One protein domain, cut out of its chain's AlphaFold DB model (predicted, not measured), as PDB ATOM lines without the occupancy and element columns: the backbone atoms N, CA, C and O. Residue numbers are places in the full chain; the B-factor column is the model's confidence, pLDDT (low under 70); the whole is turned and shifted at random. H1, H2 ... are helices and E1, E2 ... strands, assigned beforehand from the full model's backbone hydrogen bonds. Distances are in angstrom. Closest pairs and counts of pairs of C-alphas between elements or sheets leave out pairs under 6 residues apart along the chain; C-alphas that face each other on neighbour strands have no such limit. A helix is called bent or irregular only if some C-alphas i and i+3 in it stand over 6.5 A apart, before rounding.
ATOM      1  N   ALA A 105      16.091 -28.061 -29.070       81.44
ATOM      2  CA  ALA A 105      16.246 -28.164 -30.516       81.44
ATOM      3  C   ALA A 105      16.607 -29.588 -30.993       81.44
ATOM      4  O   ALA A 105      16.502 -29.876 -32.182       81.44
ATOM      5  N   TYR A 106      17.002 -30.477 -30.082       87.38
ATOM      6  CA  TYR A 106      17.317 -31.879 -30.342       87.38
ATOM      7  C   TYR A 106      16.280 -32.840 -29.739       87.38
ATOM      8  O   TYR A 106      16.511 -34.044 -29.753       87.38
ATOM      9  N   ALA A 107      15.129 -32.353 -29.254       85.44
ATOM     10  CA  ALA A 107      14.083 -33.203 -28.672       85.44
ATOM     11  C   ALA A 107      13.702 -34.367 -29.600       85.44
ATOM     12  O   ALA A 107      13.809 -35.523 -29.211       85.44
ATOM     13  N   ASN A 108      13.427 -34.066 -30.872       84.38
ATOM     14  CA  ASN A 108      13.131 -35.092 -31.871       84.38
ATOM     15  C   ASN A 108      14.294 -36.069 -32.087       84.38
ATOM     16  O   ASN A 108      14.058 -37.222 -32.387       84.38
ATOM     17  N   ALA A 109      15.554 -35.644 -31.963       89.00
ATOM     18  CA  ALA A 109      16.696 -36.544 -32.133       89.00
ATOM     19  C   ALA A 109      16.793 -37.577 -30.991       89.00
ATOM     20  O   ALA A 109      17.296 -38.684 -31.199       89.00
ATOM     21  N   ARG A 110      16.309 -37.230 -29.789       90.56
ATOM     22  CA  ARG A 110      16.308 -38.118 -28.616       90.56
ATOM     23  C   ARG A 110      15.256 -39.223 -28.713       90.56
ATOM     24  O   ARG A 110      15.556 -40.349 -28.329       90.56
ATOM     25  N   ASP A 111      14.104 -38.947 -29.329       90.25
ATOM     26  CA  ASP A 111      13.029 -39.927 -29.565       90.25
ATOM     27  C   ASP A 111      13.508 -41.214 -30.256       90.25
ATOM     28  O   ASP A 111      12.885 -42.267 -30.113       90.25
ATOM     29  N   LEU A 112      14.604 -41.164 -31.024       91.62
ATOM     30  CA  LEU A 112      15.127 -42.340 -31.723       91.62
ATOM     31  C   LEU A 112      15.442 -43.489 -30.753       91.62
ATOM     32  O   LEU A 112      15.144 -44.643 -31.055       91.62
ATOM     33  N   GLU A 113      16.001 -43.184 -29.581       90.75
ATOM     34  CA  GLU A 113      16.367 -44.192 -28.580       90.75
ATOM     35  C   GLU A 113      15.145 -44.850 -27.939       90.75
ATOM     36  O   GLU A 113      15.234 -45.978 -27.456       90.75
ATOM     37  N   GLU A 114      14.006 -44.163 -27.907       90.44
ATOM     38  CA  GLU A 114      12.732 -44.706 -27.428       90.44
ATOM     39  C   GLU A 114      12.043 -45.552 -28.499       90.44
ATOM     40  O   GLU A 114      11.410 -46.558 -28.183       90.44
ATOM     41  N   ARG A 115      12.206 -45.175 -29.771       90.31
ATOM     42  CA  ARG A 115      11.532 -45.803 -30.917       90.31
ATOM     43  C   ARG A 115      12.251 -47.027 -31.478       90.31
ATOM     44  O   ARG A 115      11.605 -47.833 -32.140       90.31
ATOM     45  N   SER A 116      13.559 -47.166 -31.254       92.69
ATOM     46  CA  SER A 116      14.344 -48.310 -31.731       92.69
ATOM     47  C   SER A 116      15.335 -48.797 -30.667       92.69
ATOM     48  O   SER A 116      16.335 -48.122 -30.390       92.69
ATOM     49  N   PRO A 117      15.102 -49.992 -30.088       92.56
ATOM     50  CA  PRO A 117      16.073 -50.667 -29.229       92.56
ATOM     51  C   PRO A 117      17.433 -50.880 -29.913       92.56
ATOM     52  O   PRO A 117      18.476 -50.720 -29.281       92.56
ATOM     53  N   GLU A 118      17.428 -51.174 -31.212       92.19
ATOM     54  CA  GLU A 118      18.626 -51.375 -32.030       92.19
ATOM     55  C   GLU A 118      19.438 -50.081 -32.158       92.19
ATOM     56  O   GLU A 118      20.664 -50.084 -31.991       92.19
ATOM     57  N   ALA A 119      18.761 -48.951 -32.395       94.94
ATOM     58  CA  ALA A 119      19.404 -47.644 -32.415       94.94
ATOM     59  C   ALA A 119      19.994 -47.312 -31.039       94.94
ATOM     60  O   ALA A 119      21.145 -46.888 -30.964       94.94
ATOM     61  N   ARG A 120      19.255 -47.565 -29.948       95.69
ATOM     62  CA  ARG A 120      19.739 -47.354 -28.571       95.69
ATOM     63  C   ARG A 120      21.021 -48.139 -28.293       95.69
ATOM     64  O   ARG A 120      21.975 -47.590 -27.742       95.69
ATOM     65  N   GLU A 121      21.074 -49.410 -28.688       96.00
ATOM     66  CA  GLU A 121      22.275 -50.227 -28.516       96.00
ATOM     67  C   GLU A 121      23.454 -49.689 -29.339       96.00
ATOM     68  O   GLU A 121      24.574 -49.600 -28.830       96.00
ATOM     69  N   THR A 122      23.203 -49.300 -30.589       96.44
ATOM     70  CA  THR A 122      24.226 -48.767 -31.499       96.44
ATOM     71  C   THR A 122      24.781 -47.432 -31.000       96.44
ATOM     72  O   THR A 122      25.997 -47.263 -30.922       96.44
ATOM     73  N   ILE A 123      23.909 -46.514 -30.572       97.25
ATOM     74  CA  ILE A 123      24.273 -45.232 -29.949       97.25
ATOM     75  C   ILE A 123      25.168 -45.465 -28.733       97.25
ATOM     76  O   ILE A 123      26.200 -44.807 -28.597       97.25
ATOM     77  N   ARG A 124      24.800 -46.415 -27.861       96.81
ATOM     78  CA  ARG A 124      25.596 -46.755 -26.677       96.81
ATOM     79  C   ARG A 124      26.993 -47.233 -27.068       96.81
ATOM     80  O   ARG A 124      27.966 -46.698 -26.551       96.81
ATOM     81  N   LYS A 125      27.097 -48.178 -28.013       97.38
ATOM     82  CA  LYS A 125      28.390 -48.699 -28.492       97.38
ATOM     83  C   LYS A 125      29.270 -47.589 -29.069       97.38
ATOM     84  O   LYS A 125      30.436 -47.495 -28.705       97.38
ATOM     85  N   ILE A 126      28.713 -46.727 -29.921       97.75
ATOM     86  CA  ILE A 126      29.444 -45.586 -30.491       97.75
ATOM     87  C   ILE A 126      29.927 -44.651 -29.376       97.75
ATOM     88  O   ILE A 126      31.098 -44.280 -29.350       97.75
ATOM     89  N   GLY A 127      29.045 -44.305 -28.433       96.31
ATOM     90  CA  GLY A 127      29.384 -43.462 -27.289       96.31
ATOM     91  C   GLY A 127      30.490 -44.054 -26.413       96.31
ATOM     92  O   GLY A 127      31.408 -43.334 -26.034       96.31
ATOM     93  N   ASP A 128      30.455 -45.358 -26.136       96.56
ATOM     94  CA  ASP A 128      31.471 -46.046 -25.331       96.56
ATOM     95  C   ASP A 128      32.855 -46.003 -25.990       96.56
ATOM     96  O   ASP A 128      33.842 -45.674 -25.329       96.56
ATOM     97  N   VAL A 129      32.934 -46.265 -27.300       96.06
ATOM     98  CA  VAL A 129      34.213 -46.239 -28.030       96.06
ATOM     99  C   VAL A 129      34.753 -44.808 -28.143       96.06
ATOM    100  O   VAL A 129      35.948 -44.590 -27.958       96.06
ATOM    101  N   VAL A 130      33.890 -43.812 -28.374       95.81
ATOM    102  CA  VAL A 130      34.290 -42.393 -28.399       95.81
ATOM    103  C   VAL A 130      34.782 -41.933 -27.024       95.81
ATOM    104  O   VAL A 130      35.834 -41.302 -26.931       95.81
ATOM    105  N   ARG A 131      34.085 -42.301 -25.941       93.12
ATOM    106  CA  ARG A 131      34.521 -42.003 -24.568       93.12
ATOM    107  C   ARG A 131      35.861 -42.639 -24.221       93.12
ATOM    108  O   ARG A 131      36.649 -42.007 -23.525       93.12
ATOM    109  N   ALA A 132      36.133 -43.848 -24.712       92.50
ATOM    110  CA  ALA A 132      37.410 -44.522 -24.487       92.50
ATOM    111  C   ALA A 132      38.601 -43.781 -25.126       92.50
ATOM    112  O   ALA A 132      39.706 -43.845 -24.594       92.50
ATOM    113  N   VAL A 133      38.385 -43.050 -26.228       92.62
ATOM    114  CA  VAL A 133      39.405 -42.169 -26.834       92.62
ATOM    115  C   VAL A 133      39.587 -40.870 -26.037       92.62
ATOM    116  O   VAL A 133      40.684 -40.311 -25.996       92.62
ATOM    117  N   GLY A 134      38.531 -40.388 -25.379       85.50
ATOM    118  CA  GLY A 134      38.564 -39.152 -24.601       85.50
ATOM    119  C   GLY A 134      38.733 -37.916 -25.489       85.50
ATOM    120  O   GLY A 134      38.046 -37.769 -26.498       85.50
ATOM    121  N   ALA A 135      39.628 -37.001 -25.106       81.56
ATOM    122  CA  ALA A 135      39.887 -35.779 -25.873       81.56
ATOM    123  C   ALA A 135      40.688 -36.029 -27.167       81.56
ATOM    124  O   ALA A 135      40.552 -35.257 -28.114       81.56
ATOM    125  N   GLY A 136      41.485 -37.105 -27.213       89.62
ATOM    126  CA  GLY A 136      42.356 -37.424 -28.346       89.62
ATOM    127  C   GLY A 136      43.270 -36.265 -28.765       89.62
ATOM    128  O   GLY A 136      43.661 -35.421 -27.959       89.62
ATOM    129  N   GLU A 137      43.607 -36.238 -30.051       94.06
ATOM    130  CA  GLU A 137      44.221 -35.097 -30.721       94.06
ATOM    131  C   GLU A 137      43.151 -34.100 -31.182       94.06
ATOM    132  O   GLU A 137      42.007 -34.469 -31.460       94.06
ATOM    133  N   VAL A 138      43.544 -32.828 -31.299       94.25
ATOM    134  CA  VAL A 138      42.670 -31.743 -31.759       94.25
ATOM    135  C   VAL A 138      43.064 -31.336 -33.171       94.25
ATOM    136  O   VAL A 138      44.188 -30.896 -33.409       94.25
ATOM    137  N   LEU A 139      42.117 -31.430 -34.101       94.31
ATOM    138  CA  LEU A 139      42.282 -30.988 -35.482       94.31
ATOM    139  C   LEU A 139      41.229 -29.933 -35.807       94.31
ATOM    140  O   LEU A 139      40.041 -30.150 -35.601       94.31
ATOM    141  N   THR A 140      41.645 -28.797 -36.353       93.00
ATOM    142  CA  THR A 140      40.727 -27.756 -36.830       93.00
ATOM    143  C   THR A 140      40.803 -27.637 -38.338       93.00
ATOM    144  O   THR A 140      41.888 -27.726 -38.913       93.00
ATOM    145  N   GLY A 141      39.681 -27.340 -38.978       90.06
ATOM    146  CA  GLY A 141      39.663 -27.088 -40.407       90.06
ATOM    147  C   GLY A 141      38.439 -26.313 -40.852       90.06
ATOM    148  O   GLY A 141      37.692 -25.741 -40.054       90.06
ATOM    149  N   ARG A 142      38.266 -26.253 -42.170       91.25
ATOM    150  CA  ARG A 142      37.162 -25.543 -42.805       91.25
ATOM    151  C   ARG A 142      36.641 -26.361 -43.979       91.25
ATOM    152  O   ARG A 142      37.426 -26.860 -44.784       91.25
ATOM    153  N   TRP A 143      35.326 -26.529 -44.071       85.00
ATOM    154  CA  TRP A 143      34.702 -27.144 -45.244       85.00
ATOM    155  C   TRP A 143      34.718 -26.180 -46.439       85.00
ATOM    156  O   TRP A 143      34.919 -24.975 -46.286       85.00
ATOM    157  N   LYS A 144      34.447 -26.690 -47.649       84.50
ATOM    158  CA  LYS A 144      34.356 -25.868 -48.878       84.50
ATOM    159  C   LYS A 144      33.315 -24.745 -48.782       84.50
ATOM    160  O   LYS A 144      33.440 -23.732 -49.457       84.50
ATOM    161  N   THR A 145      32.311 -24.914 -47.927       81.75
ATOM    162  CA  THR A 145      31.270 -23.924 -47.607       81.75
ATOM    163  C   THR A 145      31.756 -22.796 -46.689       81.75
ATOM    164  O   THR A 145      30.947 -22.005 -46.222       81.75
ATOM    165  N   ASN A 146      33.062 -22.714 -46.420       86.00
ATOM    166  CA  ASN A 146      33.709 -21.816 -45.462       86.00
ATOM    167  C   ASN A 146      33.348 -22.026 -43.988       86.00
ATOM    168  O   ASN A 146      33.774 -21.244 -43.142       86.00
ATOM    169  N   VAL A 147      32.662 -23.121 -43.679       87.19
ATOM    170  CA  VAL A 147      32.237 -23.438 -42.319       87.19
ATOM    171  C   VAL A 147      33.388 -24.044 -41.525       87.19
ATOM    172  O   VAL A 147      33.988 -25.029 -41.973       87.19
ATOM    173  N   GLN A 148      33.714 -23.458 -40.374       91.44
ATOM    174  CA  GLN A 148      34.754 -23.975 -39.480       91.44
ATOM    175  C   GLN A 148      34.287 -25.212 -38.710       91.44
ATOM    176  O   GLN A 148      33.121 -25.341 -38.333       91.44
ATOM    177  N   TRP A 149      35.231 -26.110 -38.445       93.56
ATOM    178  CA  TRP A 149      35.015 -27.288 -37.620       93.56
ATOM    179  C   TRP A 149      36.242 -27.598 -36.770       93.56
ATOM    180  O   TRP A 149      37.378 -27.264 -37.118       93.56
ATOM    181  N   VAL A 150      35.989 -28.265 -35.650       95.25
ATOM    182  CA  VAL A 150      36.997 -28.860 -34.781       95.25
ATOM    183  C   VAL A 150      36.665 -30.332 -34.576       95.25
ATOM    184  O   VAL A 150      35.506 -30.708 -34.415       95.25
ATOM    185  N   TYR A 151      37.692 -31.162 -34.605       96.50
ATOM    186  CA  TYR A 151      37.638 -32.591 -34.379       96.50
ATOM    187  C   TYR A 151      38.501 -32.942 -33.170       96.50
ATOM    188  O   TYR A 151      39.613 -32.434 -33.034       96.50
ATOM    189  N   TYR A 152      37.969 -33.818 -32.326       96.19
ATOM    190  CA  TYR A 152      38.616 -34.377 -31.148       96.19
ATOM    191  C   TYR A 152      38.643 -35.892 -31.292       96.19
ATOM    192  O   TYR A 152      37.581 -36.515 -31.360       96.19
ATOM    193  N   GLY A 153      39.825 -36.497 -31.358       96.56
ATOM    194  CA  GLY A 153      39.934 -37.946 -31.499       96.56
ATOM    195  C   GLY A 153      41.235 -38.393 -32.138       96.56
ATOM    196  O   GLY A 153      42.269 -37.751 -31.996       96.56
ATOM    197  N   GLN A 154      41.193 -39.516 -32.842       96.69
ATOM    198  CA  GLN A 154      42.369 -40.074 -33.509       96.69
ATOM    199  C   GLN A 154      42.663 -39.332 -34.820       96.69
ATOM    200  O   GLN A 154      41.768 -39.177 -35.663       96.69
ATOM    201  N   VAL A 155      43.905 -38.869 -34.987       95.44
ATOM    202  CA  VAL A 155      44.382 -38.165 -36.182       95.44
ATOM    203  C   VAL A 155      45.502 -38.977 -36.832       95.44
ATOM    204  O   VAL A 155      46.357 -39.558 -36.169       95.44
ATOM    205  N   ARG A 156      45.499 -39.036 -38.164       94.69
ATOM    206  CA  ARG A 156      46.570 -39.652 -38.952       94.69
ATOM    207  C   ARG A 156      46.822 -38.819 -40.196       94.69
ATOM    208  O   ARG A 156      45.878 -38.411 -40.867       94.69
ATOM    209  N   ASP A 157      48.091 -38.537 -40.475       92.38
ATOM    210  CA  ASP A 157      48.527 -37.740 -41.630       92.38
ATOM    211  C   ASP A 157      47.822 -36.369 -41.725       92.38
ATOM    212  O   ASP A 157      47.444 -35.907 -42.802       92.38
ATOM    213  N   GLY A 158      47.596 -35.727 -40.569       90.31
ATOM    214  CA  GLY A 158      46.916 -34.428 -40.476       90.31
ATOM    215  C   GLY A 158      45.420 -34.468 -40.811       90.31
ATOM    216  O   GLY A 158      44.821 -33.427 -41.081       90.31
ATOM    217  N   LYS A 159      44.808 -35.655 -40.819       91.81
ATOM    218  CA  LYS A 159      43.387 -35.863 -41.098       91.81
ATOM    219  C   LYS A 159      42.717 -36.609 -39.955       91.81
ATOM    220  O   LYS A 159      43.339 -37.445 -39.302       91.81
ATOM    221  N   SER A 160      41.426 -36.364 -39.755       92.06
ATOM    222  CA  SER A 160      40.632 -37.207 -38.855       92.06
ATOM    223  C   SER A 160      40.496 -38.610 -39.458       92.06
ATOM    224  O   SER A 160      39.914 -38.801 -40.533       92.06
ATOM    225  N   GLN A 161      41.117 -39.581 -38.791       94.19
ATOM    226  CA  GLN A 161      41.144 -40.986 -39.185       94.19
ATOM    227  C   GLN A 161      41.104 -41.852 -37.927       94.19
ATOM    228  O   GLN A 161      42.081 -41.930 -37.184       94.19
ATOM    229  N   GLY A 162      39.975 -42.520 -37.708       95.00
ATOM    230  CA  GLY A 162      39.707 -43.290 -36.496       95.00
ATOM    231  C   GLY A 162      38.548 -42.706 -35.699       95.00
ATOM    232  O   GLY A 162      37.676 -42.045 -36.253       95.00
ATOM    233  N   VAL A 163      38.492 -43.000 -34.407       97.69
ATOM    234  CA  VAL A 163      37.344 -42.645 -33.569       97.69
ATOM    235  C   VAL A 163      37.481 -41.230 -33.007       97.69
ATOM    236  O   VAL A 163      38.547 -40.854 -32.514       97.69
ATOM    237  N   GLY A 164      36.386 -40.464 -33.033       97.06
ATOM    238  CA  GLY A 164      36.343 -39.125 -32.458       97.06
ATOM    239  C   GLY A 164      34.972 -38.452 -32.488       97.06
ATOM    240  O   GLY A 164      33.940 -39.082 -32.727       97.06
ATOM    241  N   THR A 165      34.983 -37.148 -32.220       97.19
ATOM    242  CA  THR A 165      33.833 -36.237 -32.258       97.19
ATOM    243  C   THR A 165      34.189 -35.017 -33.095       97.19
ATOM    244  O   THR A 165      35.227 -34.397 -32.869       97.19
ATOM    245  N   LEU A 166      33.320 -34.643 -34.031       95.81
ATOM    246  CA  LEU A 166      33.444 -33.438 -34.842       95.81
ATOM    247  C   LEU A 166      32.343 -32.444 -34.474       95.81
ATOM    248  O   LEU A 166      31.175 -32.804 -34.328       95.81
ATOM    249  N   ILE A 167      32.726 -31.177 -34.342       94.19
ATOM    250  CA  ILE A 167      31.857 -30.070 -33.948       94.19
ATOM    251  C   ILE A 167      32.065 -28.917 -34.929       94.19
ATOM    252  O   ILE A 167      33.194 -28.467 -35.127       94.19
ATOM    253  N   SER A 168      30.990 -28.422 -35.540       91.56
ATOM    254  CA  SER A 168      31.050 -27.241 -36.413       91.56
ATOM    255  C   SER A 168      30.800 -25.943 -35.655       91.56
ATOM    256  O   SER A 168      30.184 -25.939 -34.588       91.56
ATOM    257  N   GLU A 169      31.184 -24.816 -36.252       87.38
ATOM    258  CA  GLU A 169      30.859 -23.477 -35.734       87.38
ATOM    259  C   GLU A 169      29.350 -23.175 -35.677       87.38
ATOM    260  O   GLU A 169      28.927 -22.257 -34.980       87.38
ATOM    261  N   TYR A 170      28.512 -23.966 -36.357       84.38
ATOM    262  CA  TYR A 170      27.051 -23.878 -36.253       84.38
ATOM    263  C   TYR A 170      26.467 -24.739 -35.128       84.38
ATOM    264  O   TYR A 170      25.245 -24.852 -35.010       84.38
ATOM    265  N   GLY A 171      27.320 -25.359 -34.310       79.81
ATOM    266  CA  GLY A 171      26.902 -26.239 -33.222       79.81
ATOM    267  C   GLY A 171      26.301 -27.559 -33.708       79.81
ATOM    268  O   GLY A 171      25.621 -28.238 -32.935       79.81
ATOM    269  N   SER A 172      26.521 -27.927 -34.979       86.31
ATOM    270  CA  SER A 172      26.271 -29.298 -35.428       86.31
ATOM    271  C   SER A 172      27.345 -30.202 -34.846       86.31
ATOM    272  O   SER A 172      28.516 -29.820 -34.797       86.31
ATOM    273  N   ILE A 173      26.946 -31.396 -34.431       92.44
ATOM    274  CA  ILE A 173      27.831 -32.318 -33.741       92.44
ATOM    275  C   ILE A 173      27.588 -33.743 -34.219       92.44
ATOM    276  O   ILE A 173      26.447 -34.159 -34.408       92.44
ATOM    277  N   GLU A 174      28.670 -34.476 -34.424       95.12
ATOM    278  CA  GLU A 174      28.647 -35.875 -34.831       95.12
ATOM    279  C   GLU A 174      29.805 -36.620 -34.171       95.12
ATOM    280  O   GLU A 174      30.858 -36.044 -33.891       95.12
ATOM    281  N   ARG A 175      29.610 -37.907 -33.896       97.19
ATOM    282  CA  ARG A 175      30.640 -38.754 -33.288       97.19
ATOM    283  C   ARG A 175      30.644 -40.142 -33.904       97.19
ATOM    284  O   ARG A 175      29.620 -40.599 -34.407       97.19
ATOM    285  N   GLY A 176      31.780 -40.819 -33.824       97.31
ATOM    286  CA  GLY A 176      31.945 -42.169 -34.350       97.31
ATOM    287  C   GLY A 176      33.293 -42.362 -35.016       97.31
ATOM    288  O   GLY A 176      34.290 -41.799 -34.575       97.31
ATOM    289  N   THR A 177      33.317 -43.178 -36.066       97.19
ATOM    290  CA  THR A 177      34.521 -43.452 -36.854       97.19
ATOM    291  C   THR A 177      34.604 -42.497 -38.040       97.19
ATOM    292  O   THR A 177      33.654 -42.370 -38.811       97.19
ATOM    293  N   PHE A 178      35.754 -41.854 -38.200       95.75
ATOM    294  CA  PHE A 178      36.058 -40.881 -39.238       95.75
ATOM    295  C   PHE A 178      37.119 -41.404 -40.205       95.75
ATOM    296  O   PHE A 178      38.016 -42.164 -39.836       95.75
ATOM    297  N   GLY A 179      37.034 -40.940 -41.447       93.25
ATOM    298  CA  GLY A 179      38.074 -41.080 -42.453       93.25
ATOM    299  C   GLY A 179      38.043 -39.893 -43.407       93.25
ATOM    300  O   GLY A 179      36.988 -39.546 -43.930       93.25
ATOM    301  N   ASP A 180      39.202 -39.267 -43.620       87.12
ATOM    302  CA  ASP A 180      39.371 -38.107 -44.506       87.12
ATOM    303  C   ASP A 180      38.421 -36.926 -44.194       87.12
ATOM    304  O   ASP A 180      37.927 -36.263 -45.104       87.12
ATOM    305  N   ASN A 181      38.217 -36.599 -42.909       83.56
ATOM    306  CA  ASN A 181      37.398 -35.448 -42.473       83.56
ATOM    307  C   ASN A 181      35.879 -35.605 -42.611       83.56
ATOM    308  O   ASN A 181      35.162 -34.605 -42.676       83.56
ATOM    309  N   GLY A 182      35.388 -36.844 -42.577       88.94
ATOM    310  CA  GLY A 182      33.968 -37.152 -42.409       88.94
ATOM    311  C   GLY A 182      33.744 -38.545 -41.827       88.94
ATOM    312  O   GLY A 182      34.687 -39.327 -41.692       88.94
ATOM    313  N   LEU A 183      32.495 -38.860 -41.483       94.06
ATOM    314  CA  LEU A 183      32.123 -40.181 -40.974       94.06
ATOM    315  C   LEU A 183      32.399 -41.286 -42.012       94.06
ATOM    316  O   LEU A 183      31.965 -41.220 -43.166       94.06
ATOM    317  N   LYS A 184      33.113 -42.326 -41.573       95.31
ATOM    318  CA  LYS A 184      33.474 -43.522 -42.344       95.31
ATOM    319  C   LYS A 184      33.563 -44.720 -41.397       95.31
ATOM    320  O   LYS A 184      34.591 -44.962 -40.774       95.31
ATOM    321  N   GLY A 185      32.470 -45.464 -41.288       95.69
ATOM    322  CA  GLY A 185      32.244 -46.485 -40.264       95.69
ATOM    323  C   GLY A 185      31.001 -46.163 -39.442       95.69
ATOM    324  O   GLY A 185      30.093 -45.505 -39.943       95.69
ATOM    325  N   ASP A 186      30.942 -46.641 -38.204       97.50
ATOM    326  CA  ASP A 186      29.786 -46.403 -37.337       97.50
ATOM    327  C   ASP A 186      29.778 -44.957 -36.821       97.50
ATOM    328  O   ASP A 186      30.814 -44.449 -36.383       97.50
ATOM    329  N   GLY A 187      28.621 -44.295 -36.876       97.38
ATOM    330  CA  GLY A 187      28.450 -42.892 -36.506       97.38
ATOM    331  C   GLY A 187      27.070 -42.561 -35.934       97.38
ATOM    332  O   GLY A 187      26.076 -43.221 -36.237       97.38
ATOM    333  N   ASP A 188      27.042 -41.534 -35.087       97.38
ATOM    334  CA  ASP A 188      25.872 -40.941 -34.434       97.38
ATOM    335  C   ASP A 188      25.861 -39.439 -34.748       97.38
ATOM    336  O   ASP A 188      26.710 -38.678 -34.273       97.38
ATOM    337  N   ALA A 189      24.918 -39.038 -35.599       94.75
ATOM    338  CA  ALA A 189      24.815 -37.694 -36.152       94.75
ATOM    339  C   ALA A 189      23.419 -37.105 -35.871       94.75
ATOM    340  O   ALA A 189      22.520 -37.182 -36.721       94.75
ATOM    341  N   PRO A 190      23.191 -36.540 -34.671       93.31
ATOM    342  CA  PRO A 190      21.991 -35.769 -34.384       93.31
ATOM    343  C   PRO A 190      22.023 -34.427 -35.122       93.31
ATOM    344  O   PRO A 190      23.063 -33.788 -35.267       93.31
ATOM    345  N   ARG A 191      20.856 -33.950 -35.555       86.12
ATOM    346  CA  ARG A 191      20.702 -32.626 -36.161       86.12
ATOM    347  C   ARG A 191      19.744 -31.765 -35.363       86.12
ATOM    348  O   ARG A 191      18.725 -32.218 -34.841       86.12
ATOM    349  N   LYS A 192      20.076 -30.480 -35.314       76.62
ATOM    350  CA  LYS A 192      19.232 -29.450 -34.727       76.62
ATOM    351  C   LYS A 192      17.952 -29.321 -35.552       76.62
ATOM    352  O   LYS A 192      18.006 -29.028 -36.743       76.62
ATOM    353  N   THR A 193      16.799 -29.477 -34.914       70.75
ATOM    354  CA  THR A 193      15.511 -29.103 -35.501       70.75
ATOM    355  C   THR A 193      15.402 -27.581 -35.484       70.75
ATOM    356  O   THR A 193      15.322 -26.967 -34.418       70.75
ATOM    357  N   THR A 194      15.398 -26.951 -36.654       60.19
ATOM    358  CA  THR A 194      15.138 -25.514 -36.793       60.19
ATOM    359  C   THR A 194      13.679 -25.279 -37.179       60.19
ATOM    360  O   THR A 194      13.191 -25.902 -38.112       60.19
ATOM    361  N   PRO A 195      12.937 -24.388 -36.502       53.50
ATOM    362  CA  PRO A 195      11.647 -23.937 -37.010       53.50
ATOM    363  C   PRO A 195      11.827 -23.295 -38.389       53.50
ATOM    364  O   PRO A 195      12.702 -22.447 -38.561       53.50
ATOM    365  N   ASN A 196      11.003 -23.680 -39.360       48.88
ATOM    366  CA  ASN A 196      10.930 -23.018 -40.651       48.88
ATOM    367  C   ASN A 196      10.430 -21.583 -40.418       48.88
ATOM    368  O   ASN A 196       9.304 -21.403 -39.941       48.88
ATOM    369  N   PRO A 197      11.231 -20.561 -40.751       39.34
ATOM    370  CA  PRO A 197      10.889 -19.176 -40.455       39.34
ATOM    371  C   PRO A 197       9.689 -18.657 -41.263       39.34
ATOM    372  O   PRO A 197       9.102 -17.656 -40.866       39.34
ATOM    373  N   MET A 198       9.300 -19.317 -42.362       39.06
ATOM    374  CA  MET A 198       8.163 -18.906 -43.197       39.06
ATOM    375  C   MET A 198       6.839 -19.559 -42.795       39.06
ATOM    376  O   MET A 198       5.785 -18.965 -42.992       39.06
ATOM    377  N   THR A 199       6.869 -20.777 -42.252       51.56
ATOM    378  CA  THR A 199       5.645 -21.542 -41.950       51.56
ATOM    379  C   THR A 199       5.408 -21.747 -40.458       51.56
ATOM    380  O   THR A 199       4.362 -22.264 -40.077       51.56
ATOM    381  N   GLY A 200       6.386 -21.418 -39.605       47.97
ATOM    382  CA  GLY A 200       6.363 -21.740 -38.175       47.97
ATOM    383  C   GLY A 200       6.437 -23.244 -37.874       47.97
ATOM    384  O   GLY A 200       6.552 -23.628 -36.710       47.97
ATOM    385  N   ARG A 201       6.408 -24.108 -38.900       52.75
ATOM    386  CA  ARG A 201       6.511 -25.563 -38.757       52.75
ATOM    387  C   ARG A 201       7.936 -25.944 -38.397       52.75
ATOM    388  O   ARG A 201       8.886 -25.376 -38.931       52.75
ATOM    389  N   LYS A 202       8.111 -26.931 -37.521       51.19
ATOM    390  CA  LYS A 202       9.424 -27.513 -37.212       51.19
ATOM    391  C   LYS A 202       9.906 -28.336 -38.421       51.19
ATOM    392  O   LYS A 202       9.749 -29.548 -38.441       51.19
ATOM    393  N   SER A 203      10.436 -27.675 -39.450       44.16
ATOM    394  CA  SER A 203      11.007 -28.335 -40.629       44.16
ATOM    395  C   SER A 203      12.490 -28.567 -40.408       44.16
ATOM    396  O   SER A 203      13.256 -27.619 -40.260       44.16
ATOM    397  N   ILE A 204      12.912 -29.823 -40.427       54.78
ATOM    398  CA  ILE A 204      14.331 -30.156 -40.449       54.78
ATOM    399  C   ILE A 204      14.786 -30.102 -41.910       54.78
ATOM    400  O   ILE A 204      14.166 -30.731 -42.766       54.78
ATOM    401  N   ASP A 205      15.872 -29.387 -42.206       51.53
ATOM    402  CA  ASP A 205      16.635 -29.627 -43.436       51.53
ATOM    403  C   ASP A 205      17.381 -30.965 -43.269       51.53
ATOM    404  O   ASP A 205      18.560 -31.017 -42.909       51.53
ATOM    405  N   GLY A 206      16.649 -32.070 -43.444       65.44
ATOM    406  CA  GLY A 206      17.165 -33.437 -43.355       65.44
ATOM    407  C   GLY A 206      16.655 -34.251 -42.154       65.44
ATOM    408  O   GLY A 206      15.618 -33.936 -41.576       65.44
ATOM    409  N   PRO A 207      17.337 -35.351 -41.799       79.38
ATOM    410  CA  PRO A 207      16.923 -36.217 -40.699       79.38
ATOM    411  C   PRO A 207      17.201 -35.582 -39.332       79.38
ATOM    412  O   PRO A 207      18.204 -34.895 -39.160       79.38
ATOM    413  N   ALA A 208      16.345 -35.860 -38.345       88.12
ATOM    414  CA  ALA A 208      16.542 -35.445 -36.955       88.12
ATOM    415  C   ALA A 208      17.759 -36.126 -36.324       88.12
ATOM    416  O   ALA A 208      18.507 -35.497 -35.577       88.12
ATOM    417  N   ARG A 209      17.966 -37.411 -36.621       93.38
ATOM    418  CA  ARG A 209      19.138 -38.168 -36.180       93.38
ATOM    419  C   ARG A 209      19.390 -39.334 -37.117       93.38
ATOM    420  O   ARG A 209      18.452 -40.037 -37.491       93.38
ATOM    421  N   THR A 210      20.657 -39.537 -37.447       95.44
ATOM    422  CA  THR A 210      21.129 -40.671 -38.239       95.44
ATOM    423  C   THR A 210      22.127 -41.461 -37.409       95.44
ATOM    424  O   THR A 210      23.093 -40.888 -36.905       95.44
ATOM    425  N   VAL A 211      21.893 -42.764 -37.270       97.50
ATOM    426  CA  VAL A 211      22.750 -43.677 -36.510       97.50
ATOM    427  C   VAL A 211      23.009 -44.925 -37.330       97.50
ATOM    428  O   VAL A 211      22.080 -45.556 -37.829       97.50
ATOM    429  N   GLY A 212      24.276 -45.306 -37.447       97.56
ATOM    430  CA  GLY A 212      24.678 -46.531 -38.124       97.56
ATOM    431  C   GLY A 212      25.924 -46.322 -38.960       97.56
ATOM    432  O   GLY A 212      26.799 -45.542 -38.600       97.56
ATOM    433  N   ARG A 213      26.015 -47.033 -40.079       97.50
ATOM    434  CA  ARG A 213      27.229 -47.139 -40.878       97.50
ATOM    435  C   ARG A 213      27.267 -46.134 -42.020       97.50
ATOM    436  O   ARG A 213      26.325 -46.028 -42.810       97.50
ATOM    437  N   PHE A 214      28.421 -45.496 -42.161       95.88
ATOM    438  CA  PHE A 214      28.777 -44.571 -43.227       95.88
ATOM    439  C   PHE A 214      29.910 -45.136 -44.091       95.88
ATOM    440  O   PHE A 214      30.839 -45.766 -43.579       95.88
ATOM    441  N   ILE A 215      29.856 -44.900 -45.398       91.81
ATOM    442  CA  ILE A 215      30.932 -45.195 -46.352       91.81
ATOM    443  C   ILE A 215      31.146 -43.939 -47.190       91.81
ATOM    444  O   ILE A 215      30.207 -43.441 -47.802       91.81
ATOM    445  N   ASP A 216      32.373 -43.416 -47.171       83.69
ATOM    446  CA  ASP A 216      32.775 -42.204 -47.897       83.69
ATOM    447  C   ASP A 216      31.815 -41.016 -47.670       83.69
ATOM    448  O   ASP A 216      31.414 -40.319 -48.598       83.69
ATOM    449  N   GLY A 217      31.401 -40.811 -46.412       81.75
ATOM    450  CA  GLY A 217      30.469 -39.751 -46.011       81.75
ATOM    451  C   GLY A 217      28.991 -40.027 -46.317       81.75
ATOM    452  O   GLY A 217      28.129 -39.261 -45.886       81.75
ATOM    453  N   HIS A 218      28.664 -41.124 -47.005       89.19
ATOM    454  CA  HIS A 218      27.288 -41.532 -47.277       89.19
ATOM    455  C   HIS A 218      26.785 -42.512 -46.226       89.19
ATOM    456  O   HIS A 218      27.453 -43.491 -45.901       89.19
ATOM    457  N   PHE A 219      25.578 -42.282 -45.721       93.56
ATOM    458  CA  PHE A 219      24.923 -43.223 -44.825       93.56
ATOM    459  C   PHE A 219      24.420 -44.432 -45.609       93.56
ATOM    460  O   PHE A 219      23.626 -44.263 -46.526       93.56
ATOM    461  N   VAL A 220      24.865 -45.640 -45.266       95.56
ATOM    462  CA  VAL A 220      24.572 -46.853 -46.052       95.56
ATOM    463  C   VAL A 220      23.705 -47.864 -45.316       95.56
ATOM    464  O   VAL A 220      23.065 -48.692 -45.964       95.56
ATOM    465  N   ARG A 221      23.668 -47.841 -43.978       97.00
ATOM    466  CA  ARG A 221      22.879 -48.794 -43.184       97.00
ATOM    467  C   ARG A 221      22.649 -48.310 -41.758       97.00
ATOM    468  O   ARG A 221      23.587 -47.828 -41.136       97.00
ATOM    469  N   GLY A 222      21.462 -48.551 -41.212       97.00
ATOM    470  CA  GLY A 222      21.119 -48.267 -39.818       97.00
ATOM    471  C   GLY A 222      19.758 -47.599 -39.691       97.00
ATOM    472  O   GLY A 222      18.861 -47.867 -40.491       97.00
ATOM    473  N   GLN A 223      19.631 -46.713 -38.704       97.25
ATOM    474  CA  GLN A 223      18.388 -46.037 -38.370       97.25
ATOM    475  C   GLN A 223      18.450 -44.532 -38.644       97.25
ATOM    476  O   GLN A 223      19.417 -43.844 -38.313       97.25
ATOM    477  N   ILE A 224      17.369 -44.010 -39.218       94.62
ATOM    478  CA  ILE A 224      17.132 -42.580 -39.396       94.62
ATOM    479  C   ILE A 224      15.792 -42.226 -38.771       94.62
ATOM    480  O   ILE A 224      14.762 -42.761 -39.171       94.62
ATOM    481  N   LEU A 225      15.790 -41.247 -37.873       93.38
ATOM    482  CA  LEU A 225      14.566 -40.569 -37.471       93.38
ATOM    483  C   LEU A 225      14.409 -39.293 -38.297       93.38
ATOM    484  O   LEU A 225      15.303 -38.444 -38.313       93.38
ATOM    485  N   SER A 226      13.290 -39.162 -39.001       88.88
ATOM    486  CA  SER A 226      13.053 -38.072 -39.948       88.88
ATOM    487  C   SER A 226      11.676 -37.453 -39.756       88.88
ATOM    488  O   SER A 226      10.741 -38.115 -39.307       88.88
ATOM    489  N   ILE A 227      11.565 -36.175 -40.113       80.75
ATOM    490  CA  ILE A 227      10.321 -35.408 -40.083       80.75
ATOM    491  C   ILE A 227      10.079 -34.876 -41.487       80.75
ATOM    492  O   ILE A 227      10.914 -34.159 -42.034       80.75
ATOM    493  N   SER A 228       8.936 -35.211 -42.076       77.00
ATOM    494  CA  SER A 228       8.515 -34.665 -43.368       77.00
ATOM    495  C   SER A 228       7.048 -34.285 -43.303       77.00
ATOM    496  O   SER A 228       6.238 -35.088 -42.860       77.00
ATOM    497  N   SER A 229       6.704 -33.070 -43.742       71.50
ATOM    498  CA  SER A 229       5.314 -32.588 -43.776       71.50
ATOM    499  C   SER A 229       4.565 -32.781 -42.446       71.50
ATOM    500  O   SER A 229       3.402 -33.163 -42.443       71.50
ATOM    501  N   ASP A 230       5.257 -32.529 -41.329       69.12
ATOM    502  CA  ASP A 230       4.787 -32.714 -39.943       69.12
ATOM    503  C   ASP A 230       4.588 -34.177 -39.492       69.12
ATOM    504  O   ASP A 230       4.183 -34.425 -38.358       69.12
ATOM    505  N   GLU A 231       4.941 -35.159 -40.325       80.31
ATOM    506  CA  GLU A 231       4.913 -36.579 -39.978       80.31
ATOM    507  C   GLU A 231       6.314 -37.060 -39.569       80.31
ATOM    508  O   GLU A 231       7.281 -36.980 -40.336       80.31
ATOM    509  N   LEU A 232       6.418 -37.564 -38.339       85.25
ATOM    510  CA  LEU A 232       7.612 -38.221 -37.814       85.25
ATOM    511  C   LEU A 232       7.600 -39.697 -38.222       85.25
ATOM    512  O   LEU A 232       6.605 -40.399 -38.025       85.25
ATOM    513  N   TYR A 233       8.720 -40.181 -38.750       91.50
ATOM    514  CA  TYR A 233       8.886 -41.591 -39.084       91.50
ATOM    515  C   TYR A 233      10.321 -42.067 -38.863       91.50
ATOM    516  O   TYR A 233      11.292 -41.324 -39.020       91.50
ATOM    517  N   LEU A 234      10.433 -43.345 -38.517       95.00
ATOM    518  CA  LEU A 234      11.675 -44.089 -38.376       95.00
ATOM    519  C   LEU A 234      11.926 -44.883 -39.659       95.00
ATOM    520  O   LEU A 234      11.053 -45.621 -40.106       95.00
ATOM    521  N   LEU A 235      13.112 -44.752 -40.238       96.19
ATOM    522  CA  LEU A 235      13.626 -45.639 -41.275       96.19
ATOM    523  C   LEU A 235      14.668 -46.559 -40.648       96.19
ATOM    524  O   LEU A 235      15.600 -46.066 -40.023       96.19
ATOM    525  N   ASP A 236      14.540 -47.860 -40.861       97.06
ATOM    526  CA  ASP A 236      15.522 -48.869 -40.469       97.06
ATOM    527  C   ASP A 236      15.843 -49.750 -41.678       97.06
ATOM    528  O   ASP A 236      14.954 -50.398 -42.237       97.06
ATOM    529  N   GLY A 237      17.089 -49.732 -42.146       97.31
ATOM    530  CA  GLY A 237      17.445 -50.474 -43.351       97.31
ATOM    531  C   GLY A 237      18.785 -50.103 -43.963       97.31
ATOM    532  O   GLY A 237      19.759 -49.843 -43.258       97.31
ATOM    533  N   ALA A 238      18.838 -50.142 -45.292       97.50
ATOM    534  CA  ALA A 238      20.025 -49.870 -46.090       97.50
ATOM    535  C   ALA A 238      19.745 -48.836 -47.186       97.50
ATOM    536  O   ALA A 238      18.638 -48.771 -47.724       97.50
ATOM    537  N   TRP A 239      20.772 -48.064 -47.533       95.62
ATOM    538  CA  TRP A 239      20.734 -47.012 -48.541       95.62
ATOM    539  C   TRP A 239      21.782 -47.276 -49.621       95.62
ATOM    540  O   TRP A 239      22.942 -47.549 -49.312       95.62
ATOM    541  N   SER A 240      21.379 -47.151 -50.884       94.50
ATOM    542  CA  SER A 240      22.280 -47.067 -52.035       94.50
ATOM    543  C   SER A 240      22.099 -45.733 -52.755       94.50
ATOM    544  O   SER A 240      21.028 -45.116 -52.715       94.50
ATOM    545  N   TYR A 241      23.172 -45.280 -53.398       90.31
ATOM    546  CA  TYR A 241      23.225 -44.020 -54.129       90.31
ATOM    547  C   TYR A 241      23.740 -44.306 -55.536       90.31
ATOM    548  O   TYR A 241      24.944 -44.394 -55.753       90.31
ATOM    549  N   ASP A 242      22.821 -44.441 -56.489       88.38
ATOM    550  CA  ASP A 242      23.131 -44.821 -57.868       88.38
ATOM    551  C   ASP A 242      22.682 -43.706 -58.816       88.38
ATOM    552  O   ASP A 242      21.501 -43.360 -58.869       88.38
ATOM    553  N   ASN A 243      23.614 -43.116 -59.575       84.56
ATOM    554  CA  ASN A 243      23.329 -42.051 -60.553       84.56
ATOM    555  C   ASN A 243      22.490 -40.882 -59.988       84.56
ATOM    556  O   ASN A 243      21.558 -40.399 -60.631       84.56
ATOM    557  N   GLY A 244      22.782 -40.455 -58.755       81.50
ATOM    558  CA  GLY A 244      22.044 -39.382 -58.074       81.50
ATOM    559  C   GLY A 244      20.658 -39.782 -57.551       81.50
ATOM    560  O   GLY A 244      19.961 -38.940 -56.988       81.50
ATOM    561  N   LYS A 245      20.251 -41.050 -57.694       87.25
ATOM    562  CA  LYS A 245      19.037 -41.597 -57.082       87.25
ATOM    563  C   LYS A 245      19.381 -42.290 -55.772       87.25
ATOM    564  O   LYS A 245      20.221 -43.186 -55.729       87.25
ATOM    565  N   GLN A 246      18.691 -41.885 -54.714       91.56
ATOM    566  CA  GLN A 246      18.754 -42.552 -53.423       91.56
ATOM    567  C   GLN A 246      17.714 -43.672 -53.389       91.56
ATOM    568  O   GLN A 246      16.519 -43.418 -53.577       91.56
ATOM    569  N   THR A 247      18.171 -44.887 -53.110       95.56
ATOM    570  CA  THR A 247      17.310 -46.047 -52.877       95.56
ATOM    571  C   THR A 247      17.447 -46.470 -51.428       95.56
ATOM    572  O   THR A 247      18.550 -46.727 -50.959       95.56
ATOM    573  N   PHE A 248      16.331 -46.562 -50.721       96.69
ATOM    574  CA  PHE A 248      16.244 -47.172 -49.402       96.69
ATOM    575  C   PHE A 248      15.575 -48.538 -49.522       96.69
ATOM    576  O   PHE A 248      14.569 -48.675 -50.214       96.69
ATOM    577  N   THR A 249      16.119 -49.540 -48.838       98.12
ATOM    578  CA  THR A 249      15.483 -50.847 -48.661       98.12
ATOM    579  C   THR A 249      15.421 -51.161 -47.178       98.12
ATOM    580  O   THR A 249      16.458 -51.229 -46.517       98.12
ATOM    581  N   GLY A 250      14.217 -51.360 -46.658       97.88
ATOM    582  CA  GLY A 250      14.015 -51.643 -45.246       97.88
ATOM    583  C   GLY A 250      12.608 -51.312 -44.785       97.88
ATOM    584  O   GLY A 250      11.633 -51.492 -45.514       97.88
ATOM    585  N   ILE A 251      12.521 -50.839 -43.552       97.56
ATOM    586  CA  ILE A 251      11.286 -50.603 -42.825       97.56
ATOM    587  C   ILE A 251      11.129 -49.105 -42.566       97.56
ATOM    588  O   ILE A 251      12.008 -48.477 -41.984       97.56
ATOM    589  N   LYS A 252       9.999 -48.530 -42.976       96.50
ATOM    590  CA  LYS A 252       9.562 -47.181 -42.607       96.50
ATOM    591  C   LYS A 252       8.394 -47.285 -41.630       96.50
ATOM    592  O   LYS A 252       7.307 -47.683 -42.039       96.50
ATOM    593  N   THR A 253       8.597 -46.897 -40.378       95.50
ATOM    594  CA  THR A 253       7.578 -46.906 -39.320       95.50
ATOM    595  C   THR A 253       7.107 -45.487 -39.035       95.50
ATOM    596  O   THR A 253       7.913 -44.611 -38.727       95.50
ATOM    597  N   TYR A 254       5.804 -45.257 -39.131       92.94
ATOM    598  CA  TYR A 254       5.163 -43.975 -38.857       92.94
ATOM    599  C   TYR A 254       4.848 -43.807 -37.370       92.94
ATOM    600  O   TYR A 254       4.763 -44.781 -36.621       92.94
ATOM    601  N   ALA A 255       4.642 -42.561 -36.935       89.00
ATOM    602  CA  ALA A 255       4.278 -42.259 -35.551       89.00
ATOM    603  C   ALA A 255       2.965 -42.923 -35.093       89.00
ATOM    604  O   ALA A 255       2.822 -43.212 -33.909       89.00
ATOM    605  N   ASP A 256       2.037 -43.192 -36.015       90.75
ATOM    606  CA  ASP A 256       0.761 -43.871 -35.745       90.75
ATOM    607  C   ASP A 256       0.859 -45.409 -35.735       90.75
ATOM    608  O   ASP A 256      -0.154 -46.089 -35.588       90.75
ATOM    609  N   GLY A 257       2.062 -45.966 -35.899       92.19
ATOM    610  CA  GLY A 257       2.314 -47.405 -35.914       92.19
ATOM    611  C   GLY A 257       2.181 -48.063 -37.288       92.19
ATOM    612  O   GLY A 257       2.583 -49.218 -37.432       92.19
ATOM    613  N   ARG A 258       1.680 -47.364 -38.322       95.50
ATOM    614  CA  ARG A 258       1.722 -47.894 -39.695       95.50
ATOM    615  C   ARG A 258       3.164 -48.165 -40.103       95.50
ATOM    616  O   ARG A 258       4.089 -47.446 -39.715       95.50
ATOM    617  N   ARG A 259       3.360 -49.174 -40.947       96.44
ATOM    618  CA  ARG A 259       4.697 -49.594 -41.367       96.44
ATOM    619  C   ARG A 259       4.731 -49.941 -42.838       96.44
ATOM    620  O   ARG A 259       3.922 -50.727 -43.301       96.44
ATOM    621  N   PHE A 260       5.684 -49.390 -43.572       97.62
ATOM    622  CA  PHE A 260       5.995 -49.843 -44.919       97.62
ATOM    623  C   PHE A 260       7.276 -50.663 -44.897       97.62
ATOM    624  O   PHE A 260       8.278 -50.228 -44.338       97.62
ATOM    625  N   GLU A 261       7.253 -51.829 -45.521       98.19
ATOM    626  CA  GLU A 261       8.411 -52.702 -45.660       98.19
ATOM    627  C   GLU A 261       8.704 -52.915 -47.137       98.19
ATOM    628  O   GLU A 261       7.877 -53.467 -47.867       98.19
ATOM    629  N   GLY A 262       9.885 -52.497 -47.577       98.00
ATOM    630  CA  GLY A 262      10.310 -52.679 -48.953       98.00
ATOM    631  C   GLY A 262      11.262 -51.596 -49.430       98.00
ATOM    632  O   GLY A 262      12.082 -51.070 -48.676       98.00
ATOM    633  N   ARG A 263      11.156 -51.295 -50.719       97.69
ATOM    634  CA  ARG A 263      12.007 -50.385 -51.467       97.69
ATOM    635  C   ARG A 263      11.335 -49.028 -51.655       97.69
ATOM    636  O   ARG A 263      10.183 -48.936 -52.083       97.69
ATOM    637  N   ILE A 264      12.089 -47.976 -51.356       95.81
ATOM    638  CA  ILE A 264      11.722 -46.571 -51.540       95.81
ATOM    639  C   ILE A 264      12.780 -45.933 -52.437       95.81
ATOM    640  O   ILE A 264      13.968 -45.995 -52.128       95.81
ATOM    641  N   VAL A 265      12.362 -45.299 -53.529       93.88
ATOM    642  CA  VAL A 265      13.256 -44.607 -54.465       93.88
ATOM    643  C   VAL A 265      12.891 -43.130 -54.471       93.88
ATOM    644  O   VAL A 265      11.736 -42.775 -54.701       93.88
ATOM    645  N   SER A 266      13.862 -42.257 -54.198       88.12
ATOM    646  CA  SER A 266      13.653 -40.799 -54.148       88.12
ATOM    647  C   SER A 266      12.445 -40.390 -53.286       88.12
ATOM    648  O   SER A 266      11.621 -39.575 -53.695       88.12
ATOM    649  N   SER A 267      12.339 -40.979 -52.090       86.31
ATOM    650  CA  SER A 267      11.261 -40.753 -51.105       86.31
ATOM    651  C   SER A 267       9.872 -41.288 -51.477       86.31
ATOM    652  O   SER A 267       8.928 -41.087 -50.715       86.31
ATOM    653  N   LEU A 268       9.731 -41.999 -52.598       91.69
ATOM    654  CA  LEU A 268       8.476 -42.611 -53.027       91.69
ATOM    655  C   LEU A 268       8.544 -44.128 -52.894       91.69
ATOM    656  O   LEU A 268       9.569 -44.739 -53.199       91.69
ATOM    657  N   TYR A 269       7.446 -44.737 -52.449       95.12
ATOM    658  CA  TYR A 269       7.310 -46.190 -52.486       95.12
ATOM    659  C   TYR A 269       7.484 -46.687 -53.912       95.12
ATOM    660  O   TYR A 269       6.961 -46.082 -54.851       95.12
ATOM    661  N   ASP A 270       8.222 -47.782 -54.037       96.50
ATOM    662  CA  ASP A 270       8.525 -48.415 -55.311       96.50
ATOM    663  C   ASP A 270       8.077 -49.884 -55.315       96.50
ATOM    664  O   ASP A 270       7.345 -50.296 -56.209       96.50
ATOM    665  N   ALA A 271       8.424 -50.666 -54.292       97.81
ATOM    666  CA  ALA A 271       7.971 -52.051 -54.169       97.81
ATOM    667  C   ALA A 271       7.956 -52.473 -52.705       97.81
ATOM    668  O   ALA A 271       8.910 -52.194 -51.984       97.81
ATOM    669  N   GLY A 272       6.914 -53.156 -52.245       98.06
ATOM    670  CA  GLY A 272       6.856 -53.590 -50.854       98.06
ATOM    671  C   GLY A 272       5.455 -53.893 -50.358       98.06
ATOM    672  O   GLY A 272       4.557 -54.223 -51.131       98.06
ATOM    673  N   ARG A 273       5.291 -53.785 -49.042       98.06
ATOM    674  CA  ARG A 273       4.024 -53.975 -48.341       98.06
ATOM    675  C   ARG A 273       3.788 -52.883 -47.310       98.06
ATOM    676  O   ARG A 273       4.707 -52.507 -46.586       98.06
ATOM    677  N   LEU A 274       2.551 -52.412 -47.222       97.62
ATOM    678  CA  LEU A 274       2.086 -51.495 -46.189       97.62
ATOM    679  C   LEU A 274       1.277 -52.275 -45.153       97.62
ATOM    680  O   LEU A 274       0.306 -52.956 -45.484       97.62
ATOM    681  N   LEU A 275       1.666 -52.143 -43.896       98.00
ATOM    682  CA  LEU A 275       1.000 -52.689 -42.731       98.00
ATOM    683  C   LEU A 275       0.308 -51.558 -41.970       98.00
ATOM    684  O   LEU A 275       0.818 -50.433 -41.871       98.00
ATOM    685  N   ARG A 276      -0.860 -51.874 -41.422       96.81
ATOM    686  CA  ARG A 276      -1.591 -51.004 -40.503       96.81
ATOM    687  C   ARG A 276      -0.914 -50.987 -39.132       96.81
ATOM    688  O   ARG A 276       0.007 -51.755 -38.869       96.81
ATOM    689  N   ALA A 277      -1.397 -50.109 -38.258       95.75
ATOM    690  CA  ALA A 277      -0.887 -49.964 -36.895       95.75
ATOM    691  C   ALA A 277      -1.006 -51.247 -36.050       95.75
ATOM    692  O   ALA A 277      -0.173 -51.497 -35.188       95.75
ATOM    693  N   ASP A 278      -2.012 -52.080 -36.327       95.38
ATOM    694  CA  ASP A 278      -2.215 -53.384 -35.685       95.38
ATOM    695  C   ASP A 278      -1.348 -54.509 -36.289       95.38
ATOM    696  O   ASP A 278      -1.446 -55.664 -35.877       95.38
ATOM    697  N   GLY A 279      -0.503 -54.192 -37.276       95.06
ATOM    698  CA  GLY A 279       0.340 -55.153 -37.983       95.06
ATOM    699  C   GLY A 279      -0.376 -55.948 -39.077       95.06
ATOM    700  O   GLY A 279       0.254 -56.790 -39.718       95.06
ATOM    701  N   THR A 280      -1.661 -55.699 -39.342       97.38
ATOM    702  CA  THR A 280      -2.363 -56.342 -40.462       97.38
ATOM    703  C   THR A 280      -1.903 -55.769 -41.799       97.38
ATOM    704  O   THR A 280      -1.593 -54.581 -41.928       97.38
ATOM    705  N   LEU A 281      -1.857 -56.616 -42.826       97.56
ATOM    706  CA  LEU A 281      -1.489 -56.202 -44.175       97.56
ATOM    707  C   LEU A 281      -2.597 -55.323 -44.772       97.56
ATOM    708  O   LEU A 281      -3.750 -55.741 -44.815       97.56
ATOM    709  N   ALA A 282      -2.259 -54.120 -45.236       97.19
ATOM    710  CA  ALA A 282      -3.184 -53.241 -45.952       97.19
ATOM    711  C   ALA A 282      -3.059 -53.420 -47.465       97.19
ATOM    712  O   ALA A 282      -4.059 -53.570 -48.165       97.19
ATOM    713  N   GLU A 283      -1.826 -53.433 -47.963       97.38
ATOM    714  CA  GLU A 283      -1.529 -53.580 -49.384       97.38
ATOM    715  C   GLU A 283      -0.122 -54.137 -49.609       97.38
ATOM    716  O   GLU A 283       0.766 -53.983 -48.768       97.38
ATOM    717  N   ALA A 284       0.082 -54.793 -50.749       97.62
ATOM    718  CA  ALA A 284       1.387 -55.278 -51.183       97.62
ATOM    719  C   ALA A 284       1.506 -55.258 -52.708       97.62
ATOM    720  O   ALA A 284       0.573 -55.661 -53.407       97.62
ATOM    721  N   GLY A 285       2.667 -54.849 -53.216       97.69
ATOM    722  CA  GLY A 285       2.960 -54.852 -54.644       97.69
ATOM    723  C   GLY A 285       3.990 -53.811 -55.065       97.69
ATOM    724  O   GLY A 285       4.855 -53.407 -54.286       97.69
ATOM    725  N   ASN A 286       3.883 -53.399 -56.325       97.94
ATOM    726  CA  ASN A 286       4.690 -52.359 -56.944       97.94
ATOM    727  C   ASN A 286       3.924 -51.040 -56.972       97.94
ATOM    728  O   ASN A 286       2.714 -50.991 -57.215       97.94
ATOM    729  N   TYR A 287       4.664 -49.964 -56.771       97.00
ATOM    730  CA  TYR A 287       4.155 -48.622 -56.603       97.00
ATOM    731  C   TYR A 287       4.646 -47.727 -57.736       97.00
ATOM    732  O   TYR A 287       5.811 -47.745 -58.123       97.00
ATOM    733  N   GLU A 288       3.747 -46.897 -58.254       94.19
ATOM    734  CA  GLU A 288       4.049 -45.857 -59.228       94.19
ATOM    735  C   GLU A 288       3.722 -44.506 -58.587       94.19
ATOM    736  O   GLU A 288       2.597 -44.264 -58.149       94.19
ATOM    737  N   LYS A 289       4.718 -43.615 -58.489       89.81
ATOM    738  CA  LYS A 289       4.583 -42.299 -57.830       89.81
ATOM    739  C   LYS A 289       4.052 -42.396 -56.387       89.81
ATOM    740  O   LYS A 289       3.265 -41.558 -55.951       89.81
ATOM    741  N   GLY A 290       4.465 -43.434 -55.656       88.25
ATOM    742  CA  GLY A 290       4.045 -43.680 -54.276       88.25
ATOM    743  C   GLY A 290       2.639 -44.270 -54.112       88.25
ATOM    744  O   GLY A 290       2.192 -44.417 -52.980       88.25
ATOM    745  N   LYS A 291       1.941 -44.620 -55.201       93.06
ATOM    746  CA  LYS A 291       0.620 -45.274 -55.172       93.06
ATOM    747  C   LYS A 291       0.719 -46.702 -55.690       93.06
ATOM    748  O   LYS A 291       1.471 -46.940 -56.630       93.06
ATOM    749  N   LEU A 292      -0.041 -47.630 -55.112       95.88
ATOM    750  CA  LEU A 292      -0.081 -49.016 -55.583       95.88
ATOM    751  C   LEU A 292      -0.515 -49.049 -57.058       95.88
ATOM    752  O   LEU A 292      -1.570 -48.522 -57.404       95.88
ATOM    753  N   SER A 293       0.333 -49.613 -57.919       96.62
ATOM    754  CA  SER A 293       0.127 -49.672 -59.375       96.62
ATOM    755  C   SER A 293      -0.103 -51.097 -59.864       96.62
ATOM    756  O   SER A 293      -0.941 -51.320 -60.732       96.62
ATOM    757  N   VAL A 294       0.595 -52.067 -59.268       97.31
ATOM    758  CA  VAL A 294       0.381 -53.497 -59.512       97.31
ATOM    759  C   VAL A 294       0.450 -54.219 -58.174       97.31
ATOM    760  O   VAL A 294       1.496 -54.181 -57.528       97.31
ATOM    761  N   GLY A 295      -0.624 -54.871 -57.733       97.00
ATOM    762  CA  GLY A 295      -0.625 -55.558 -56.443       97.00
ATOM    763  C   GLY A 295      -2.004 -55.862 -55.877       97.00
ATOM    764  O   GLY A 295      -2.988 -55.956 -56.602       97.00
ATOM    765  N   ARG A 296      -2.064 -56.046 -54.558       98.06
ATOM    766  CA  ARG A 296      -3.279 -56.441 -53.835       98.06
ATOM    767  C   ARG A 296      -3.553 -55.517 -52.665       98.06
ATOM    768  O   ARG A 296      -2.624 -55.165 -51.938       98.06
ATOM    769  N   GLN A 297      -4.826 -55.208 -52.455       97.25
ATOM    770  CA  GLN A 297      -5.339 -54.589 -51.237       97.25
ATOM    771  C   GLN A 297      -6.101 -55.620 -50.413       97.25
ATOM    772  O   GLN A 297      -6.796 -56.478 -50.959       97.25
ATOM    773  N   TYR A 298      -5.981 -55.512 -49.096       97.31
ATOM    774  CA  TYR A 298      -6.535 -56.472 -48.153       97.31
ATOM    775  C   TYR A 298      -7.547 -55.811 -47.219       97.31
ATOM    776  O   TYR A 298      -7.458 -54.619 -46.913       97.31
ATOM    777  N   ASP A 299      -8.500 -56.605 -46.741       95.62
ATOM    778  CA  ASP A 299      -9.473 -56.195 -45.731       95.62
ATOM    779  C   ASP A 299      -8.814 -55.811 -44.389       95.62
ATOM    780  O   ASP A 299      -7.593 -55.868 -44.215       95.62
ATOM    781  N   GLY A 300      -9.636 -55.417 -43.412       93.88
ATOM    782  CA  GLY A 300      -9.167 -55.068 -42.067       93.88
ATOM    783  C   GLY A 300      -8.496 -56.224 -41.314       93.88
ATOM    784  O   GLY A 300      -7.734 -55.968 -40.393       93.88
ATOM    785  N   SER A 301      -8.723 -57.482 -41.713       93.75
ATOM    786  CA  SER A 301      -8.027 -58.637 -41.129       93.75
ATOM    787  C   SER A 301      -6.636 -58.860 -41.733       93.75
ATOM    788  O   SER A 301      -5.827 -59.607 -41.178       93.75
ATOM    789  N   GLY A 302      -6.362 -58.247 -42.889       91.94
ATOM    790  CA  GLY A 302      -5.148 -58.450 -43.669       91.94
ATOM    791  C   GLY A 302      -5.054 -59.820 -44.344       91.94
ATOM    792  O   GLY A 302      -3.971 -60.186 -44.797       91.94
ATOM    793  N   LYS A 303      -6.150 -60.591 -44.396       93.50
ATOM    794  CA  LYS A 303      -6.174 -61.955 -44.960       93.50
ATOM    795  C   LYS A 303      -6.929 -62.040 -46.280       93.50
ATOM    796  O   LYS A 303      -6.496 -62.763 -47.173       93.50
ATOM    797  N   THR A 304      -8.036 -61.313 -46.414       94.88
ATOM    798  CA  THR A 304      -8.868 -61.372 -47.621       94.88
ATOM    799  C   THR A 304      -8.454 -60.278 -48.586       94.88
ATOM    800  O   THR A 304      -8.401 -59.110 -48.203       94.88
ATOM    801  N   VAL A 305      -8.188 -60.642 -49.840       96.56
ATOM    802  CA  VAL A 305      -7.963 -59.671 -50.916       96.56
ATOM    803  C   VAL A 305      -9.301 -59.032 -51.276       96.56
ATOM    804  O   VAL A 305     -10.243 -59.736 -51.631       96.56
ATOM    805  N   ILE A 306      -9.382 -57.706 -51.178       96.75
ATOM    806  CA  ILE A 306     -10.583 -56.929 -51.531       96.75
ATOM    807  C   ILE A 306     -10.467 -56.269 -52.906       96.75
ATOM    808  O   ILE A 306     -11.483 -55.937 -53.508       96.75
ATOM    809  N   ALA A 307      -9.242 -56.093 -53.405       95.88
ATOM    810  CA  ALA A 307      -8.979 -55.593 -54.746       95.88
ATOM    811  C   ALA A 307      -7.629 -56.108 -55.259       95.88
ATOM    812  O   ALA A 307      -6.631 -56.091 -54.532       95.88
ATOM    813  N   GLU A 308      -7.600 -56.523 -56.522       96.31
ATOM    814  CA  GLU A 308      -6.370 -56.678 -57.297       96.31
ATOM    815  C   GLU A 308      -6.226 -55.447 -58.197       96.31
ATOM    816  O   GLU A 308      -7.171 -55.072 -58.886       96.31
ATOM    817  N   ILE A 309      -5.068 -54.792 -58.140       96.19
ATOM    818  CA  ILE A 309      -4.766 -53.582 -58.907       96.19
ATOM    819  C   ILE A 309      -3.777 -53.946 -60.011       96.19
ATOM    820  O   ILE A 309      -2.718 -54.505 -59.719       96.19
ATOM    821  N   ASP A 310      -4.097 -53.577 -61.250       96.00
ATOM    822  CA  ASP A 310      -3.189 -53.621 -62.401       96.00
ATOM    823  C   ASP A 310      -3.432 -52.385 -63.282       96.00
ATOM    824  O   ASP A 310      -4.070 -52.438 -64.336       96.00
ATOM    825  N   LEU A 311      -2.934 -51.230 -62.822       92.88
ATOM    826  CA  LEU A 311      -3.071 -49.963 -63.545       92.88
ATOM    827  C   LEU A 311      -2.477 -50.020 -64.965       92.88
ATOM    828  O   LEU A 311      -3.067 -49.425 -65.870       92.88
TER     829      LEU A 311
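What this domain is: This is residues 105 to 311 of the 528 residues of an uncharacterized protein of Variovorax boronicumulans (UniProt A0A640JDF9). One long, twisted ribbon of a sheet, its fourteen antiparallel strands laid side by side in chain order from E1 to E14, makes the long axis. Over one face of its first half H2 runs across the strands and H1 turns off at a corner, leaving E10 to E14 bare of helices, while the long loop of residues 191 to 206 reaches away from the sheet. The 207 printed residues hold two named helices, then the fourteen named strands, E1 to E14; the class is mostly strand. The whole is elongated, with spans of 62 by 35 by 35 A, and only just compact, close to loose, with a radius of gyration of the C-alphas of 19.6 A.

Where its parts are: H1, residues 105 to 115, begins at C-alpha 105 (16.246, -28.164, -30.516); it is irregular, with C-alphas 105 and 108 7.7 A apart. H2, residues 117 to 133, is 24.9 A long. The strands are E1, 137 to 142; E2, 148 to 156; E3, 159 to 168; E4, 173 to 179; E5, 182 to 190; E6, 207 to 215; E7, 218 to 228; E8, 231 to 242, 26.8 A long; E9, 245 to 254, 23.0 A long; E10, 259 to 265; E11, 268 to 275; E12, 281 to 288; E13, 291 to 298; and E14, 305 to 310, ending at C-alpha 310 (-3.189, -53.621, -62.401).

How they stand to each other: E1 to E14 form a meander, each strand the antiparallel neighbour of the one before, with edge strands E1 and E14. E1 and E2 are a hairpin with N 139 and O 151 at 2.9 A; E8 and E9 have N 236 and O 251 at 2.8 A; E13 and E14 have N 295 and O 309 at 2.9 A. Many strands bend, among them E3 by 128 degrees at residue 162. H1 and H2 on one face make two layers, helices over a sheet. H2, at a height over the sheet of 8.8 A, runs across the strands, at 65 degrees to E5 on the local plane; its closest C-alphas to E4 are Ile 126 and Gly 176, 5.7 A. H1, at a height of 8.0 A, runs slantwise over E6 and E7; Ala 109 and Ala 208 of E6 have the closest C-alphas, 4.9 A. The helices touch only at the corner, C-alphas of Glu 113 and Arg 120 closest at 4.6 A, at a steep tilt of 62 degrees, opposite ways. In H2 every O i to N i+4 pair is within hydrogen-bond range; in H1 3 of 7 are, beside 5 of 8 O i to N i+3 pairs.

The domain as a whole: The two C-alphas farthest apart, of Asp 157 and Ile 306, are 62.9 A apart. The printed part has no cut. The link from E5 to E6 is long, 16 residues. Residues 194 to 206 and 230 are under 70 in pLDDT; the mean of the printed part is 90.0.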